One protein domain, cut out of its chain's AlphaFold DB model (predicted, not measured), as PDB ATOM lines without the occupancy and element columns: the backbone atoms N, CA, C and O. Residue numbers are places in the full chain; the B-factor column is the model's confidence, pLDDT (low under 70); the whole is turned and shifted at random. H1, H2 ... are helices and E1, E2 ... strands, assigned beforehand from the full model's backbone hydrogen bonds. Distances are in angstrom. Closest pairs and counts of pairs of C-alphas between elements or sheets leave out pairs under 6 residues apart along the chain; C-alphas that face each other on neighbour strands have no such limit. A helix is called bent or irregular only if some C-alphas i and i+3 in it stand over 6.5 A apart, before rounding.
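This is residues 4 to 119 of the 183 residues of an uncharacterized protein of Lebetimonas natsushimae (UniProt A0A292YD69). A strongly twisted sheet of four strands runs through the body, with E4 and E2 as its inner strands and E1 and E3 at its edges; the short helix H1 packs on the sheet, and well apart from H1 lies the bent helix H2, whose first arm packs across E4 while its second arm only grazes the sheet. Two long loops, residues 26 to 39 and 47 to 62, join E2 to E3 and E3 to H1. The printed part has 116 residues, with two named helices and four named strands in the order E1, E2, E3, H1, E4, H2; the class is mixed, helices and strands. The sheet is mixed too, in the order E1, E4, E2, E3. The whole is compact, with a radius of gyration of the C-alphas of 13.8 A and spans of 38 by 31 by 21 A.

E1, residues 4 to 10, starts at C-alpha 4 (-43.611, 29.362, -33.548) and is 18.7 A long. E2 is residues 19 to 25, 15.9 A, and E3 is residues 40 to 46, 18.5 A. H1, residues 63 to 70, measures 10.5 A. E4, residues 79 to 87, is 24.7 A long and ends at C-alpha 87 (-41.584, 47.432, -22.330). H2, residues 96 to 116, was assigned as one helix by its hydrogen bonds but is bent, with C-alphas 105 and 108 7.8 A apart. Its arms are H2a, residues 96 to 105, 14.9 A, and H2b, residues 108 to 116, 12.4 A, ending at C-alpha 116 (-34.029, 27.790, -42.511). H2a is itself irregular, with C-alphas 102 and 105 6.8 A apart.

Edge strand E1 is parallel to E4 at 26 degrees, with N 7 and O 82 3.0 A apart, within hydrogen-bond range. E4 is antiparallel to E2 at 120 degrees, with N 22 and O 81 at 2.9 A. E2 is parallel to edge strand E3 at 54 degrees, with N 21 and O 40 at 2.8 A. Residues 45 to 46 of E3 also pair, parallel, with residues 59 to 60. H1 is on the sheet; its closest C-alphas to E3 are those of Ser 63 and Cys 46, 5.9 A apart. H2a is on the sheet at a height of 10.1 A and across the strands, at 64 degrees to E4 on the local plane; the closest C-alphas of the two are those of Leu 102 and Ile 84, 7.5 A apart. H2a and H2b stand at a steep tilt of 69 degrees, only just short of about perpendicular. H1 is apart from both arms. Every O i to N i+4 pair is within hydrogen-bond range in H1 and H2b, and 5 of 6 are in H2a.

The C-alphas farthest apart, those of Asp 53 and Glu 119, are 41.6 A apart. The printed part has no cut. The links E2 to E3, 14 residues, and E3 to H1, 16 residues, are long. The mean pLDDT of the printed part is 94.6, and residue 119 alone is under 70.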
ATOM      1  N   ILE A   4     -44.295  28.183 -34.079       96.50
ATOM      2  CA  ILE A   4     -43.611  29.362 -33.548       96.50
ATOM      3  C   ILE A   4     -44.604  30.190 -32.731       96.50
ATOM      4  O   ILE A   4     -45.650  30.579 -33.248       96.50
ATOM      5  N   ASN A   5     -44.265  30.487 -31.476       97.62
ATOM      6  CA  ASN A   5     -44.877  31.573 -30.717       97.62
ATOM      7  C   ASN A   5     -44.076  32.840 -30.992       97.62
ATOM      8  O   ASN A   5     -42.955  32.969 -30.510       97.62
ATOM      9  N   PHE A   6     -44.620  33.742 -31.798       97.12
ATOM     10  CA  PHE A   6     -44.021  35.049 -32.032       97.12
ATOM     11  C   PHE A   6     -44.824  36.094 -31.265       97.12
ATOM     12  O   PHE A   6     -46.035  36.196 -31.457       97.12
ATOM     13  N   GLY A   7     -44.166  36.852 -30.394       96.12
ATOM     14  CA  GLY A   7     -44.849  37.834 -29.562       96.12
ATOM     15  C   GLY A   7     -43.898  38.805 -28.883       96.12
ATOM     16  O   GLY A   7     -42.728  38.918 -29.246       96.12
ATOM     17  N   ILE A   8     -44.423  39.504 -27.888       97.25
ATOM     18  CA  ILE A   8     -43.682  40.476 -27.089       97.25
ATOM     19  C   ILE A   8     -43.420  39.951 -25.679       97.25
ATOM     20  O   ILE A   8     -44.038  38.971 -25.259       97.25
ATOM     21  N   ALA A   9     -42.472  40.578 -24.992       97.56
ATOM     22  CA  ALA A   9     -42.145  40.328 -23.595       97.56
ATOM     23  C   ALA A   9     -41.688  41.632 -22.923       97.56
ATOM     24  O   ALA A   9     -41.096  42.495 -23.575       97.56
ATOM     25  N   GLY A  10     -41.909  41.746 -21.616       97.38
ATOM     26  CA  GLY A  10     -41.306  42.792 -20.795       97.38
ATOM     27  C   GLY A  10     -39.871  42.431 -20.398       97.38
ATOM     28  O   GLY A  10     -39.489  41.255 -20.398       97.38
ATOM     29  N   SER A  11     -39.059  43.428 -20.046       97.56
ATOM     30  CA  SER A  11     -37.706  43.213 -19.519       97.56
ATOM     31  C   SER A  11     -37.246  44.359 -18.627       97.56
ATOM     32  O   SER A  11     -37.449  45.516 -18.958       97.56
ATOM     33  N   SER A  12     -36.529  44.071 -17.541       96.31
ATOM     34  CA  SER A  12     -35.770  45.104 -16.814       96.31
ATOM     35  C   SER A  12     -34.318  45.227 -17.292       96.31
ATOM     36  O   SER A  12     -33.623  46.168 -16.911       96.31
ATOM     37  N   ASN A  13     -33.840  44.268 -18.094       96.31
ATOM     38  CA  ASN A  13     -32.413  44.062 -18.380       96.31
ATOM     39  C   ASN A  13     -32.046  44.252 -19.857       96.31
ATOM     40  O   ASN A  13     -30.864  44.249 -20.212       96.31
ATOM     41  N   HIS A  14     -33.044  44.397 -20.723       97.25
ATOM     42  CA  HIS A  14     -32.886  44.529 -22.166       97.25
ATOM     43  C   HIS A  14     -33.591  45.779 -22.676       97.25
ATOM     44  O   HIS A  14     -34.512  46.306 -22.057       97.25
ATOM     45  N   LYS A  15     -33.125  46.284 -23.816       97.12
ATOM     46  CA  LYS A  15     -33.704  47.467 -24.449       97.12
ATOM     47  C   LYS A  15     -34.948  47.076 -25.238       97.12
ATOM     48  O   LYS A  15     -34.963  46.044 -25.910       97.12
ATOM     49  N   ILE A  16     -35.945  47.959 -25.229       97.31
ATOM     50  CA  ILE A  16     -37.114  47.860 -26.109       97.31
ATOM     51  C   ILE A  16     -36.645  47.683 -27.560       97.31
ATOM     52  O   ILE A  16     -35.750  48.388 -28.032       97.31
ATOM     53  N   GLY A  17     -37.242  46.714 -28.248       97.56
ATOM     54  CA  GLY A  17     -36.894  46.327 -29.611       97.56
ATOM     55  C   GLY A  17     -35.816  45.250 -29.723       97.56
ATOM     56  O   GLY A  17     -35.585  44.777 -30.832       97.56
ATOM     57  N   GLU A  18     -35.163  44.805 -28.645       98.19
ATOM     58  CA  GLU A  18     -34.299  43.620 -28.720       98.19
ATOM     59  C   GLU A  18     -35.130  42.343 -28.935       98.19
ATOM     60  O   GLU A  18     -36.171  42.157 -28.311       98.19
ATOM     61  N   ILE A  19     -34.669  41.465 -29.834       98.31
ATOM     62  CA  ILE A  19     -35.345  40.214 -30.211       98.31
ATOM     63  C   ILE A  19     -34.560  38.999 -29.718       98.31
ATOM     64  O   ILE A  19     -33.339  38.922 -29.891       98.31
ATOM     65  N   PHE A  20     -35.279  38.027 -29.162       98.38
ATOM     66  CA  PHE A  20     -34.708  36.829 -28.562       98.38
ATOM     67  C   PHE A  20     -35.430  35.564 -29.013       98.38
ATOM     68  O   PHE A  20     -36.646  35.559 -29.203       98.38
ATOM     69  N   LEU A  21     -34.665  34.483 -29.144       98.25
ATOM     70  CA  LEU A  21     -35.170  33.118 -29.209       98.25
ATOM     71  C   LEU A  21     -35.093  32.513 -27.803       98.25
ATOM     72  O   LEU A  21     -34.055  32.577 -27.148       98.25
ATOM     73  N   ILE A  22     -36.191  31.953 -27.315       98.31
ATOM     74  CA  ILE A  22     -36.245  31.450 -25.943       98.31
ATOM     75  C   ILE A  22     -35.658  30.043 -25.871       98.31
ATOM     76  O   ILE A  22     -36.169  29.126 -26.514       98.31
ATOM     77  N   ASN A  23     -34.640  29.866 -25.028       97.31
ATOM     78  CA  ASN A  23     -33.984  28.575 -24.793       97.31
ATOM     79  C   ASN A  23     -34.342  27.943 -23.436       97.31
ATOM     80  O   ASN A  23     -34.017  26.785 -23.170       97.31
ATOM     81  N   LYS A  24     -35.042  28.684 -22.569       98.00
ATOM     82  CA  LYS A  24     -35.466  28.217 -21.246       98.00
ATOM     83  C   LYS A  24     -36.701  28.972 -20.759       98.00
ATOM     84  O   LYS A  24     -36.746  30.192 -20.849       98.00
ATOM     85  N   ILE A  25     -37.673  28.257 -20.194       98.31
ATOM     86  CA  ILE A  25     -38.926  28.816 -19.663       98.31
ATOM     87  C   ILE A  25     -39.086  28.388 -18.198       98.31
ATOM     88  O   ILE A  25     -39.087  27.188 -17.894       98.31
ATOM     89  N   ASN A  26     -39.229  29.352 -17.281       97.12
ATOM     90  CA  ASN A  26     -39.465  29.132 -15.841       97.12
ATOM     91  C   ASN A  26     -38.488  28.155 -15.155       97.12
ATOM     92  O   ASN A  26     -38.866  27.480 -14.198       97.12
ATOM     93  N   ASN A  27     -37.246  28.034 -15.651       93.62
ATOM     94  CA  ASN A  27     -36.259  27.033 -15.205       93.62
ATOM     95  C   ASN A  27     -36.781  25.578 -15.199       93.62
ATOM     96  O   ASN A  27     -36.251  24.727 -14.487       93.62
ATOM     97  N   LYS A  28     -37.833  25.294 -15.973       94.38
ATOM     98  CA  LYS A  28     -38.544  24.007 -15.979       94.38
ATOM     99  C   LYS A  28     -38.618  23.394 -17.368       94.38
ATOM    100  O   LYS A  28     -38.527  22.177 -17.497       94.38
ATOM    101  N   PHE A  29     -38.787  24.223 -18.394       96.44
ATOM    102  CA  PHE A  29     -38.879  23.774 -19.778       96.44
ATOM    103  C   PHE A  29     -37.709  24.313 -20.590       96.44
ATOM    104  O   PHE A  29     -37.310  25.463 -20.419       96.44
ATOM    105  N   PHE A  30     -37.193  23.478 -21.488       95.19
ATOM    106  CA  PHE A  30     -36.014  23.765 -22.297       95.19
ATOM    107  C   PHE A  30     -36.361  23.481 -23.761       95.19
ATOM    108  O   PHE A  30     -36.292  22.325 -24.188       95.19
ATOM    109  N   PRO A  31     -36.848  24.488 -24.512       93.50
ATOM    110  CA  PRO A  31     -36.927  24.404 -25.966       93.50
ATOM    111  C   PRO A  31     -35.581  23.957 -26.553       93.50
ATOM    112  O   PRO A  31     -34.530  24.424 -26.126       93.50
ATOM    113  N   ASP A  32     -35.621  23.030 -27.507       90.56
ATOM    114  CA  ASP A  32     -34.423  22.379 -28.044       90.56
ATOM    115  C   ASP A  32     -34.005  23.051 -29.359       90.56
ATOM    116  O   ASP A  32     -34.588  22.809 -30.415       90.56
ATOM    117  N   ILE A  33     -33.040  23.964 -29.299       89.88
ATOM    118  CA  ILE A  33     -32.652  24.783 -30.450       89.88
ATOM    119  C   ILE A  33     -31.521  24.080 -31.212       89.88
ATOM    120  O   ILE A  33     -30.344  24.251 -30.916       89.88
ATOM    121  N   LEU A  34     -31.893  23.274 -32.212       85.19
ATOM    122  CA  LEU A  34     -30.962  22.486 -33.040       85.19
ATOM    123  C   LEU A  34     -30.754  23.061 -34.449       85.19
ATOM    124  O   LEU A  34     -30.409  22.334 -35.381       85.19
ATOM    125  N   ILE A  35     -31.014  24.353 -34.629       85.12
ATOM    126  CA  ILE A  35     -30.900  25.034 -35.920       85.12
ATOM    127  C   ILE A  35     -30.031  26.275 -35.791       85.12
ATOM    128  O   ILE A  35     -30.018  26.931 -34.753       85.12
ATOM    129  N   ASN A  36     -29.340  26.632 -36.871       86.81
ATOM    130  CA  ASN A  36     -28.659  27.915 -36.927       86.81
ATOM    131  C   ASN A  36     -29.700  29.045 -37.012       86.81
ATOM    132  O   ASN A  36     -30.650  28.959 -37.793       86.81
ATOM    133  N   HIS A  37     -29.529  30.112 -36.230       92.81
ATOM    134  CA  HIS A  37     -30.481  31.221 -36.196       92.81
ATOM    135  C   HIS A  37     -29.806  32.578 -35.941       92.81
ATOM    136  O   HIS A  37     -28.749  32.651 -35.320       92.81
ATOM    137  N   PRO A  38     -30.430  33.693 -36.372       93.62
ATOM    138  CA  PRO A  38     -29.846  35.032 -36.247       93.62
ATOM    139  C   PRO A  38     -30.153  35.743 -34.914       93.62
ATOM    140  O   PRO A  38     -29.772  36.903 -34.738       93.62
ATOM    141  N   PHE A  39     -30.909  35.109 -34.016       96.50
ATOM    142  CA  PHE A  39     -31.364  35.711 -32.758       96.50
ATOM    143  C   PHE A  39     -30.408  35.437 -31.598       96.50
ATOM    144  O   PHE A  39     -29.713  34.424 -31.591       96.50
ATOM    145  N   ARG A  40     -30.413  36.322 -30.596       95.88
ATOM    146  CA  ARG A  40     -29.813  36.029 -29.289       95.88
ATOM    147  C   ARG A  40     -30.718  35.061 -28.538       95.88
ATOM    148  O   ARG A  40     -31.937  35.150 -28.662       95.88
ATOM    149  N   GLU A  41     -30.132  34.189 -27.737       97.44
ATOM    150  CA  GLU A  41     -30.901  33.327 -26.846       97.44
ATOM    151  C   GLU A  41     -31.087  33.968 -25.473       97.44
ATOM    152  O   GLU A  41     -30.196  34.664 -24.980       97.44
ATOM    153  N   SER A  42     -32.239  33.724 -24.854       97.62
ATOM    154  CA  SER A  42     -32.499  34.121 -23.471       97.62
ATOM    155  C   SER A  42     -33.459  33.153 -22.790       97.62
ATOM    156  O   SER A  42     -34.288  32.502 -23.430       97.62
ATOM    157  N   GLU A  43     -33.384  33.116 -21.464       97.56
ATOM    158  CA  GLU A  43     -34.469  32.582 -20.655       97.56
ATOM    159  C   GLU A  43     -35.665  33.542 -20.643       97.56
ATOM    160  O   GLU A  43     -35.505  34.750 -20.843       97.56
ATOM    161  N   ILE A  44     -36.844  32.999 -20.350       98.44
ATOM    162  CA  ILE A  44     -38.054  33.763 -20.057       98.44
ATOM    163  C   ILE A  44     -38.730  33.246 -18.790       98.44
ATOM    164  O   ILE A  44     -38.776  32.036 -18.526       98.44
ATOM    165  N   ILE A  45     -39.270  34.181 -18.015       98.25
ATOM    166  CA  ILE A  45     -40.188  33.891 -16.924       98.25
ATOM    167  C   ILE A  45     -41.616  34.111 -17.423       98.25
ATOM    168  O   ILE A  45     -41.942  35.163 -17.948       98.25
ATOM    169  N   CYS A  46     -42.471  33.112 -17.273       97.81
ATOM    170  CA  CYS A  46     -43.888  33.202 -17.582       97.81
ATOM    171  C   CYS A  46     -44.651  33.338 -16.267       97.81
ATOM    172  O   CYS A  46     -44.500  32.484 -15.381       97.81
ATOM    173  N   VAL A  47     -45.450  34.390 -16.155       96.88
ATOM    174  CA  VAL A  47     -46.269  34.724 -14.985       96.88
ATOM    175  C   VAL A  47     -47.745  34.743 -15.367       96.88
ATOM    176  O   VAL A  47     -48.082  34.941 -16.530       96.88
ATOM    177  N   ASP A  48     -48.627  34.538 -14.394       94.56
ATOM    178  CA  ASP A  48     -50.076  34.548 -14.640       94.56
ATOM    179  C   ASP A  48     -50.667  35.970 -14.632       94.56
ATOM    180  O   ASP A  48     -51.753  36.191 -15.158       94.56
ATOM    181  N   GLU A  49     -49.945  36.938 -14.060       92.62
ATOM    182  CA  GLU A  49     -50.386  38.320 -13.851       92.62
ATOM    183  C   GLU A  49     -49.318  39.315 -14.316       92.62
ATOM    184  O   GLU A  49     -48.124  39.009 -14.322       92.62
ATOM    185  N   VAL A  50     -49.743  40.531 -14.671       91.31
ATOM    186  CA  VAL A  50     -48.831  41.604 -15.096       91.31
ATOM    187  C   VAL A  50     -47.873  41.965 -13.960       91.31
ATOM    188  O   VAL A  50     -48.299  42.245 -12.840       91.31
ATOM    189  N   VAL A  51     -46.578  42.022 -14.271       92.31
ATOM    190  CA  VAL A  51     -45.534  42.476 -13.344       92.31
ATOM    191  C   VAL A  51     -45.109  43.902 -13.669       92.31
ATOM    192  O   VAL A  51     -44.915  44.251 -14.834       92.31
ATOM    193  N   THR A  52     -44.963  44.730 -12.633       92.12
ATOM    194  CA  THR A  52     -44.542  46.137 -12.767       92.12
ATOM    195  C   THR A  52     -43.262  46.473 -12.002       92.12
ATOM    196  O   THR A  52     -42.860  47.632 -11.927       92.12
ATOM    197  N   ASP A  53     -42.637  45.473 -11.390       91.81
ATOM    198  CA  ASP A  53     -41.392  45.581 -10.642       91.81
ATOM    199  C   ASP A  53     -40.581  44.278 -10.743       91.81
ATOM    200  O   ASP A  53     -41.025  43.282 -11.317       91.81
ATOM    201  N   GLY A  54     -39.353  44.300 -10.223       91.44
ATOM    202  CA  GLY A  54     -38.462  43.141 -10.191       91.44
ATOM    203  C   GLY A  54     -37.329  43.180 -11.215       91.44
ATOM    204  O   GLY A  54     -37.070  44.189 -11.869       91.44
ATOM    205  N   ASN A  55     -36.600  42.064 -11.288       94.25
ATOM    206  CA  ASN A  55     -35.438  41.896 -12.153       94.25
ATOM    207  C   ASN A  55     -35.641  40.673 -13.055       94.25
ATOM    208  O   ASN A  55     -35.457  39.535 -12.617       94.25
ATOM    209  N   TYR A  56     -36.024  40.921 -14.303       94.69
ATOM    210  CA  TYR A  56     -36.352  39.900 -15.287       94.69
ATOM    211  C   TYR A  56     -35.562  40.126 -16.576       94.69
ATOM    212  O   TYR A  56     -35.629  41.200 -17.180       94.69
ATOM    213  N   ASN A  57     -34.861  39.081 -17.031       96.62
ATOM    214  CA  ASN A  57     -34.270  39.062 -18.370       96.62
ATOM    215  C   ASN A  57     -35.371  39.205 -19.419       96.62
ATOM    216  O   ASN A  57     -35.375  40.172 -20.170       96.62
ATOM    217  N   LEU A  58     -36.353  38.308 -19.404       98.19
ATOM    218  CA  LEU A  58     -37.598  38.442 -20.153       98.19
ATOM    219  C   LEU A  58     -38.751  37.933 -19.293       98.19
ATOM    220  O   LEU A  58     -38.583  36.951 -18.561       98.19
ATOM    221  N   VAL A  59     -39.914  38.567 -19.418       97.88
ATOM    222  CA  VAL A  59     -41.155  38.122 -18.783       97.88
ATOM    223  C   VAL A  59     -42.346  38.209 -19.738       97.88
ATOM    224  O   VAL A  59     -42.488  39.188 -20.470       97.88
ATOM    225  N   ASP A  60     -43.188  37.178 -19.760       97.62
ATOM    226  CA  ASP A  60     -44.452  37.152 -20.507       97.62
ATOM    227  C   ASP A  60     -45.551  36.387 -19.754       97.62
ATOM    228  O   ASP A  60     -45.365  35.999 -18.598       97.62
ATOM    229  N   MET A  61     -46.699  36.179 -20.408       96.31
ATOM    230  CA  MET A  61     -47.857  35.504 -19.813       96.31
ATOM    231  C   MET A  61     -48.291  34.240 -20.576       96.31
ATOM    232  O   MET A  61     -49.182  33.517 -20.138       96.31
ATOM    233  N   GLU A  62     -47.664  33.926 -21.716       96.38
ATOM    234  CA  GLU A  62     -48.128  32.863 -22.615       96.38
ATOM    235  C   GLU A  62     -47.124  31.722 -22.820       96.38
ATOM    236  O   GLU A  62     -47.525  30.638 -23.255       96.38
ATOM    237  N   SER A  63     -45.828  31.923 -22.539       98.06
ATOM    238  CA  SER A  63     -44.776  30.971 -22.933       98.06
ATOM    239  C   SER A  63     -44.981  29.566 -22.368       98.06
ATOM    240  O   SER A  63     -44.830  28.583 -23.101       98.06
ATOM    241  N   VAL A  64     -45.361  29.439 -21.090       98.12
ATOM    242  CA  VAL A  64     -45.624  28.127 -20.469       98.12
ATOM    243  C   VAL A  64     -46.819  27.443 -21.126       98.12
ATOM    244  O   VAL A  64     -46.697  26.292 -21.551       98.12
ATOM    245  N   GLY A  65     -47.946  28.147 -21.255       97.12
ATOM    246  CA  GLY A  65     -49.169  27.590 -21.835       97.12
ATOM    247  C   GLY A  65     -48.968  27.150 -23.285       97.12
ATOM    248  O   GLY A  65     -49.339  26.033 -23.658       97.12
ATOM    249  N   PHE A  66     -48.296  27.980 -24.086       98.12
ATOM    250  CA  PHE A  66     -47.955  27.650 -25.466       98.12
ATOM    251  C   PHE A  66     -47.062  26.409 -25.552       98.12
ATOM    252  O   PHE A  66     -47.381  25.470 -26.285       98.12
ATOM    253  N   PHE A  67     -45.958  26.375 -24.801       97.75
ATOM    254  CA  PHE A  67     -44.996  25.277 -24.889       97.75
ATOM    255  C   PHE A  67     -45.607  23.948 -24.428       97.75
ATOM    256  O   PHE A  67     -45.434  22.918 -25.084       97.75
ATOM    257  N   GLN A  68     -46.390  23.958 -23.347       97.12
ATOM    258  CA  GLN A  68     -47.103  22.772 -22.865       97.12
ATOM    259  C   GLN A  68     -48.160  22.272 -23.855       97.12
ATOM    260  O   GLN A  68     -48.347  21.065 -23.998       97.12
ATOM    261  N   ALA A  69     -48.863  23.172 -24.543       97.25
ATOM    262  CA  ALA A  69     -49.824  22.777 -25.567       97.25
ATOM    263  C   ALA A  69     -49.118  22.185 -26.796       97.25
ATOM    264  O   ALA A  69     -49.504  21.120 -27.278       97.25
ATOM    265  N   ALA A  70     -48.055  22.836 -27.274       96.38
ATOM    266  CA  ALA A  70     -47.314  22.418 -28.457       96.38
ATOM    267  C   ALA A  70     -46.603  21.066 -28.267       96.38
ATOM    268  O   ALA A  70     -46.629  20.220 -29.164       96.38
ATOM    269  N   THR A  71     -46.029  20.818 -27.085       94.06
ATOM    270  CA  THR A  71     -45.317  19.564 -26.763       94.06
ATOM    271  C   THR A  71     -46.212  18.323 -26.747       94.06
ATOM    272  O   THR A  71     -45.706  17.209 -26.862       94.06
ATOM    273  N   LYS A  72     -47.543  18.482 -26.690       94.94
ATOM    274  CA  LYS A  72     -48.493  17.366 -26.861       94.94
ATOM    275  C   LYS A  72     -48.510  16.805 -28.287       94.94
ATOM    276  O   LYS A  72     -48.915  15.663 -28.477       94.94
ATOM    277  N   PHE A  73     -48.093  17.597 -29.275       93.25
ATOM    278  CA  PHE A  73     -48.201  17.251 -30.696       93.25
ATOM    279  C   PHE A  73     -46.861  17.276 -31.436       93.25
ATOM    280  O   PHE A  73     -46.724  16.641 -32.481       93.25
ATOM    281  N   LEU A  74     -45.871  18.009 -30.921       89.44
ATOM    282  CA  LEU A  74     -44.581  18.228 -31.567       89.44
ATOM    283  C   LEU A  74     -43.428  17.935 -30.604       89.44
ATOM    284  O   LEU A  74     -43.526  18.145 -29.397       89.44
ATOM    285  N   LYS A  75     -42.297  17.481 -31.152       87.75
ATOM    286  CA  LYS A  75     -41.042  17.376 -30.392       87.75
ATOM    287  C   LYS A  75     -40.495  18.775 -30.103       87.75
ATOM    288  O   LYS A  75     -40.643  19.651 -30.953       87.75
ATOM    289  N   ALA A  76     -39.797  18.939 -28.977       88.94
ATOM    290  CA  ALA A  76     -39.233  20.217 -28.528       88.94
ATOM    291  C   ALA A  76     -38.436  20.960 -29.617       88.94
ATOM    292  O   ALA A  76     -38.626  22.159 -29.773       88.94
ATOM    293  N   HIS A  77     -37.657  20.252 -30.445       90.12
ATOM    294  CA  HIS A  77     -36.883  20.861 -31.538       90.12
ATOM    295  C   HIS A  77     -37.696  21.374 -32.734       90.12
ATOM    296  O   HIS A  77     -37.127  21.882 -33.693       90.12
ATOM    297  N   ASN A  78     -39.020  21.201 -32.732       92.06
ATOM    298  CA  ASN A  78     -39.909  21.814 -33.721       92.06
ATOM    299  C   ASN A  78     -40.776  22.924 -33.092       92.06
ATOM    300  O   ASN A  78     -41.750  23.352 -33.713       92.06
ATOM    301  N   ILE A  79     -40.479  23.347 -31.857       95.94
ATOM    302  CA  ILE A  79     -41.239  24.353 -31.107       95.94
ATOM    303  C   ILE A  79     -40.305  25.517 -30.793       95.94
ATOM    304  O   ILE A  79     -39.336  25.359 -30.057       95.94
ATOM    305  N   PHE A  80     -40.633  26.696 -31.310       97.31
ATOM    306  CA  PHE A  80     -39.821  27.897 -31.137       97.31
ATOM    307  C   PHE A  80     -40.649  29.006 -30.497       97.31
ATOM    308  O   PHE A  80     -41.831  29.164 -30.805       97.31
ATOM    309  N   LEU A  81     -40.038  29.790 -29.614       98.38
ATOM    310  CA  LEU A  81     -40.651  30.990 -29.058       98.38
ATOM    311  C   LEU A  81     -39.716  32.162 -29.334       98.38
ATOM    312  O   LEU A  81     -38.565  32.145 -28.911       98.38
ATOM    313  N   ILE A  82     -40.208  33.155 -30.064       98.12
ATOM    314  CA  ILE A  82     -39.474  34.362 -30.425       98.12
ATOM    315  C   ILE A  82     -40.181  35.543 -29.774       98.12
ATOM    316  O   ILE A  82     -41.377  35.753 -29.993       98.12
ATOM    317  N   LYS A  83     -39.438  36.311 -28.982       98.31
ATOM    318  CA  LYS A  83     -39.967  37.430 -28.206       98.31
ATOM    319  C   LYS A  83     -39.202  38.706 -28.511       98.31
ATOM    320  O   LYS A  83     -37.974  38.684 -28.572       98.31
ATOM    321  N   ILE A  84     -39.924  39.806 -28.698       98.25
ATOM    322  CA  ILE A  84     -39.340  41.148 -28.797       98.25
ATOM    323  C   ILE A  84     -39.661  41.923 -27.521       98.25
ATOM    324  O   ILE A  84     -40.800  41.902 -27.062       98.25
ATOM    325  N   VAL A  85     -38.669  42.612 -26.958       98.12
ATOM    326  CA  VAL A  85     -38.864  43.439 -25.762       98.12
ATOM    327  C   VAL A  85     -39.787  44.610 -26.099       98.12
ATOM    328  O   VAL A  85     -39.418  45.457 -26.912       98.12
ATOM    329  N   SER A  86     -40.975  44.661 -25.498       97.06
ATOM    330  CA  SER A  86     -41.964  45.730 -25.707       97.06
ATOM    331  C   SER A  86     -41.868  46.846 -24.681       97.06
ATOM    332  O   SER A  86     -42.155  47.997 -24.997       97.06
ATOM    333  N   ASP A  87     -41.488  46.516 -23.455       96.25
ATOM    334  CA  ASP A  87     -41.584  47.432 -22.330       96.25
ATOM    335  C   ASP A  87     -40.637  47.067 -21.194       96.25
ATOM    336  O   ASP A  87     -40.080  45.968 -21.139       96.25
ATOM    337  N   ASN A  88     -40.503  48.018 -20.271       95.75
ATOM    338  CA  ASN A  88     -39.672  47.889 -19.087       95.75
ATOM    339  C   ASN A  88     -40.507  47.607 -17.831       95.75
ATOM    340  O   ASN A  88     -40.406  48.349 -16.855       95.75
ATOM    341  N   LEU A  89     -41.337  46.559 -17.878       94.25
ATOM    342  CA  LEU A  89     -42.251  46.150 -16.805       94.25
ATOM    343  C   LEU A  89     -43.317  47.216 -16.535       94.25
ATOM    344  O   LEU A  89     -43.495  47.688 -15.414       94.25
ATOM    345  N   VAL A  90     -44.017  47.642 -17.587       90.50
ATOM    346  CA  VAL A  90     -45.130  48.588 -17.450       90.50
ATOM    347  C   VAL A  90     -46.410  48.014 -18.025       90.50
ATOM    348  O   VAL A  90     -46.433  47.421 -19.099       90.50
ATOM    349  N   CYS A  91     -47.516  48.244 -17.321       88.44
ATOM    350  CA  CYS A  91     -48.828  47.899 -17.837       88.44
ATOM    351  C   CYS A  91     -49.214  48.901 -18.929       88.44
ATOM    352  O   CYS A  91     -49.537  50.057 -18.648       88.44
ATOM    353  N   PHE A  92     -49.168  48.461 -20.182       89.00
ATOM    354  CA  PHE A  92     -49.630  49.251 -21.314       89.00
ATOM    355  C   PHE A  92     -50.253  48.353 -22.377       89.00
ATOM    356  O   PHE A  92     -50.008  47.149 -22.438       89.00
ATOM    357  N   ARG A  93     -51.077  48.955 -23.234       89.81
ATOM    358  CA  ARG A  93     -51.650  48.278 -24.393       89.81
ATOM    359  C   ARG A  93     -50.938  48.778 -25.651       89.81
ATOM    360  O   ARG A  93     -51.074  49.965 -25.955       89.81
ATOM    361  N   PRO A  94     -50.197  47.925 -26.374       91.25
ATOM    362  CA  PRO A  94     -49.492  48.353 -27.573       91.25
ATOM    363  C   PRO A  94     -50.480  48.739 -28.679       91.25
ATOM    364  O   PRO A  94     -51.523  48.103 -28.852       91.25
ATOM    365  N   THR A  95     -50.145  49.790 -29.425       96.38
ATOM    366  CA  THR A  95     -50.867  50.190 -30.639       96.38
ATOM    367  C   THR A  95     -50.331  49.431 -31.853       96.38
ATOM    368  O   THR A  95     -49.207  48.924 -31.838       96.38
ATOM    369  N   ASP A  96     -51.103  49.390 -32.939       95.75
ATOM    370  CA  ASP A  96     -50.662  48.759 -34.190       95.75
ATOM    371  C   ASP A  96     -49.408  49.429 -34.776       95.75
ATOM    372  O   ASP A  96     -48.550  48.757 -35.347       95.75
ATOM    373  N   GLU A  97     -49.291  50.751 -34.622       97.25
ATOM    374  CA  GLU A  97     -48.117  51.526 -35.036       97.25
ATOM    375  C   GLU A  97     -46.882  51.125 -34.225       97.25
ATOM    376  O   GLU A  97     -45.870  50.739 -34.805       97.25
ATOM    377  N   PHE A  98     -47.009  51.074 -32.895       96.19
ATOM    378  CA  PHE A  98     -45.935  50.614 -32.018       96.19
ATOM    379  C   PHE A  98     -45.469  49.201 -32.389       96.19
ATOM    380  O   PHE A  98     -44.274  48.947 -32.526       96.19
ATOM    381  N   MET A  99     -46.408  48.276 -32.615       96.62
ATOM    382  CA  MET A  99     -46.082  46.904 -33.013       96.62
ATOM    383  C   MET A  99     -45.379  46.843 -34.370       96.62
ATOM    384  O   MET A  99     -44.439  46.067 -34.553       96.62
ATOM    385  N   ARG A 100     -45.812  47.663 -35.332       96.62
ATOM    386  CA  ARG A 100     -45.171  47.758 -36.647       96.62
ATOM    387  C   ARG A 100     -43.733  48.242 -36.520       96.62
ATOM    388  O   ARG A 100     -42.856  47.642 -37.146       96.62
ATOM    389  N   ASP A 101     -43.490  49.262 -35.711       96.81
ATOM    390  CA  ASP A 101     -42.154  49.818 -35.492       96.81
ATOM    391  C   ASP A 101     -41.251  48.841 -34.741       96.81
ATOM    392  O   ASP A 101     -40.055  48.758 -35.014       96.81
ATOM    393  N   LEU A 102     -41.834  48.027 -33.860       96.44
ATOM    394  CA  LEU A 102     -41.121  46.995 -33.121       96.44
ATOM    395  C   LEU A 102     -40.678  45.825 -34.020       96.44
ATOM    396  O   LEU A 102     -39.577  45.296 -33.869       96.44
ATOM    397  N   ILE A 103     -41.526  45.414 -34.970       96.75
ATOM    398  CA  ILE A 103     -41.300  44.220 -35.803       96.75
ATOM    399  C   ILE A 103     -40.507  44.541 -37.075       96.75
ATOM    400  O   ILE A 103     -39.643  43.754 -37.472       96.75
ATOM    401  N   THR A 104     -40.789  45.676 -37.727       97.38
ATOM    402  CA  THR A 104     -40.188  46.070 -39.019       97.38
ATOM    403  C   THR A 104     -38.659  45.918 -39.054       97.38
ATOM    404  O   THR A 104     -38.162  45.309 -40.006       97.38
ATOM    405  N   PRO A 105     -37.902  46.361 -38.029       97.50
ATOM    406  CA  PRO A 105     -36.443  46.234 -38.006       97.50
ATOM    407  C   PRO A 105     -35.924  44.789 -38.064       97.50
ATOM    408  O   PRO A 105     -34.799  44.552 -38.501       97.50
ATOM    409  N   HIS A 106     -36.731  43.808 -37.646       97.19
ATOM    410  CA  HIS A 106     -36.340  42.394 -37.568       97.19
ATOM    411  C   HIS A 106     -36.836  41.549 -38.735       97.19
ATOM    412  O   HIS A 106     -36.497  40.366 -38.804       97.19
ATOM    413  N   LYS A 107     -37.600  42.132 -39.666       96.06
ATOM    414  CA  LYS A 107     -38.248  41.418 -40.775       96.06
ATOM    415  C   LYS A 107     -37.294  40.474 -41.513       96.06
ATOM    416  O   LYS A 107     -37.603  39.297 -41.664       96.06
ATOM    417  N   GLU A 108     -36.121  40.959 -41.911       96.25
ATOM    418  CA  GLU A 108     -35.131  40.159 -42.646       96.25
ATOM    419  C   GLU A 108     -34.590  38.982 -41.823       96.25
ATOM    420  O   GLU A 108     -34.429  37.877 -42.338       96.25
ATOM    421  N   LYS A 109     -34.345  39.180 -40.521       95.50
ATOM    422  CA  LYS A 109     -33.896  38.101 -39.626       95.50
ATOM    423  C   LYS A 109     -34.983  37.041 -39.447       95.50
ATOM    424  O   LYS A 109     -34.676  35.853 -39.463       95.50
ATOM    425  N   ILE A 110     -36.238  37.471 -39.307       95.62
ATOM    426  CA  ILE A 110     -37.396  36.581 -39.185       95.62
ATOM    427  C   ILE A 110     -37.569  35.757 -40.460       95.62
ATOM    428  O   ILE A 110     -37.674  34.539 -40.371       95.62
ATOM    429  N   LEU A 111     -37.534  36.384 -41.639       94.06
ATOM    430  CA  LEU A 111     -37.651  35.668 -42.912       94.06
ATOM    431  C   LEU A 111     -36.538  34.626 -43.081       94.06
ATOM    432  O   LEU A 111     -36.840  33.465 -43.345       94.06
ATOM    433  N   ARG A 112     -35.278  34.992 -42.808       92.00
ATOM    434  CA  ARG A 112     -34.146  34.047 -42.851       92.00
ATOM    435  C   ARG A 112     -34.331  32.857 -41.912       92.00
ATOM    436  O   ARG A 112     -34.038  31.729 -42.292       92.00
ATOM    437  N   PHE A 113     -34.822  33.096 -40.699       93.25
ATOM    438  CA  PHE A 113     -35.119  32.022 -39.757       93.25
ATOM    439  C   PHE A 113     -36.219  31.087 -40.280       93.25
ATOM    440  O   PHE A 113     -36.071  29.869 -40.233       93.25
ATOM    441  N   LEU A 114     -37.310  31.647 -40.813       92.19
ATOM    442  CA  LEU A 114     -38.415  30.865 -41.373       92.19
ATOM    443  C   LEU A 114     -37.990  30.035 -42.587       92.19
ATOM    444  O   LEU A 114     -38.473  28.916 -42.747       92.19
ATOM    445  N   ASP A 115     -37.106  30.561 -43.429       89.19
ATOM    446  CA  ASP A 115     -36.577  29.820 -44.572       89.19
ATOM    447  C   ASP A 115     -35.681  28.660 -44.120       89.19
ATOM    448  O   ASP A 115     -35.883  27.537 -44.580       89.19
ATOM    449  N   GLY A 116     -34.822  28.869 -43.116       84.62
ATOM    450  CA  GLY A 116     -34.029  27.790 -42.511       84.62
ATOM    451  C   GLY A 116     -34.875  26.672 -41.883       84.62
ATOM    452  O   GLY A 116     -34.448  25.524 -41.823       84.62
ATOM    453  N   LEU A 117     -36.113  26.958 -41.467       86.06
ATOM    454  CA  LEU A 117     -37.044  25.938 -40.969       86.06
ATOM    455  C   LEU A 117     -37.694  25.086 -42.068       86.06
ATOM    456  O   LEU A 117     -38.240  24.018 -41.759       86.06
ATOM    457  N   LYS A 118     -37.701  25.560 -43.320       75.75
ATOM    458  CA  LYS A 118     -38.220  24.811 -44.477       75.75
ATOM    459  C   LYS A 118     -37.205  23.792 -44.982       75.75
ATOM    460  O   LYS A 118     -37.609  22.774 -45.539       75.75
ATOM    461  N   GLU A 119     -35.921  24.038 -44.746       61.47
ATOM    462  CA  GLU A 119     -34.819  23.142 -45.088       61.47
ATOM    463  C   GLU A 119     -34.770  21.939 -44.134       61.47
ATOM    464  O   GLU A 119     -33.865  21.771 -43.322       61.47
TER     465      GLU A 119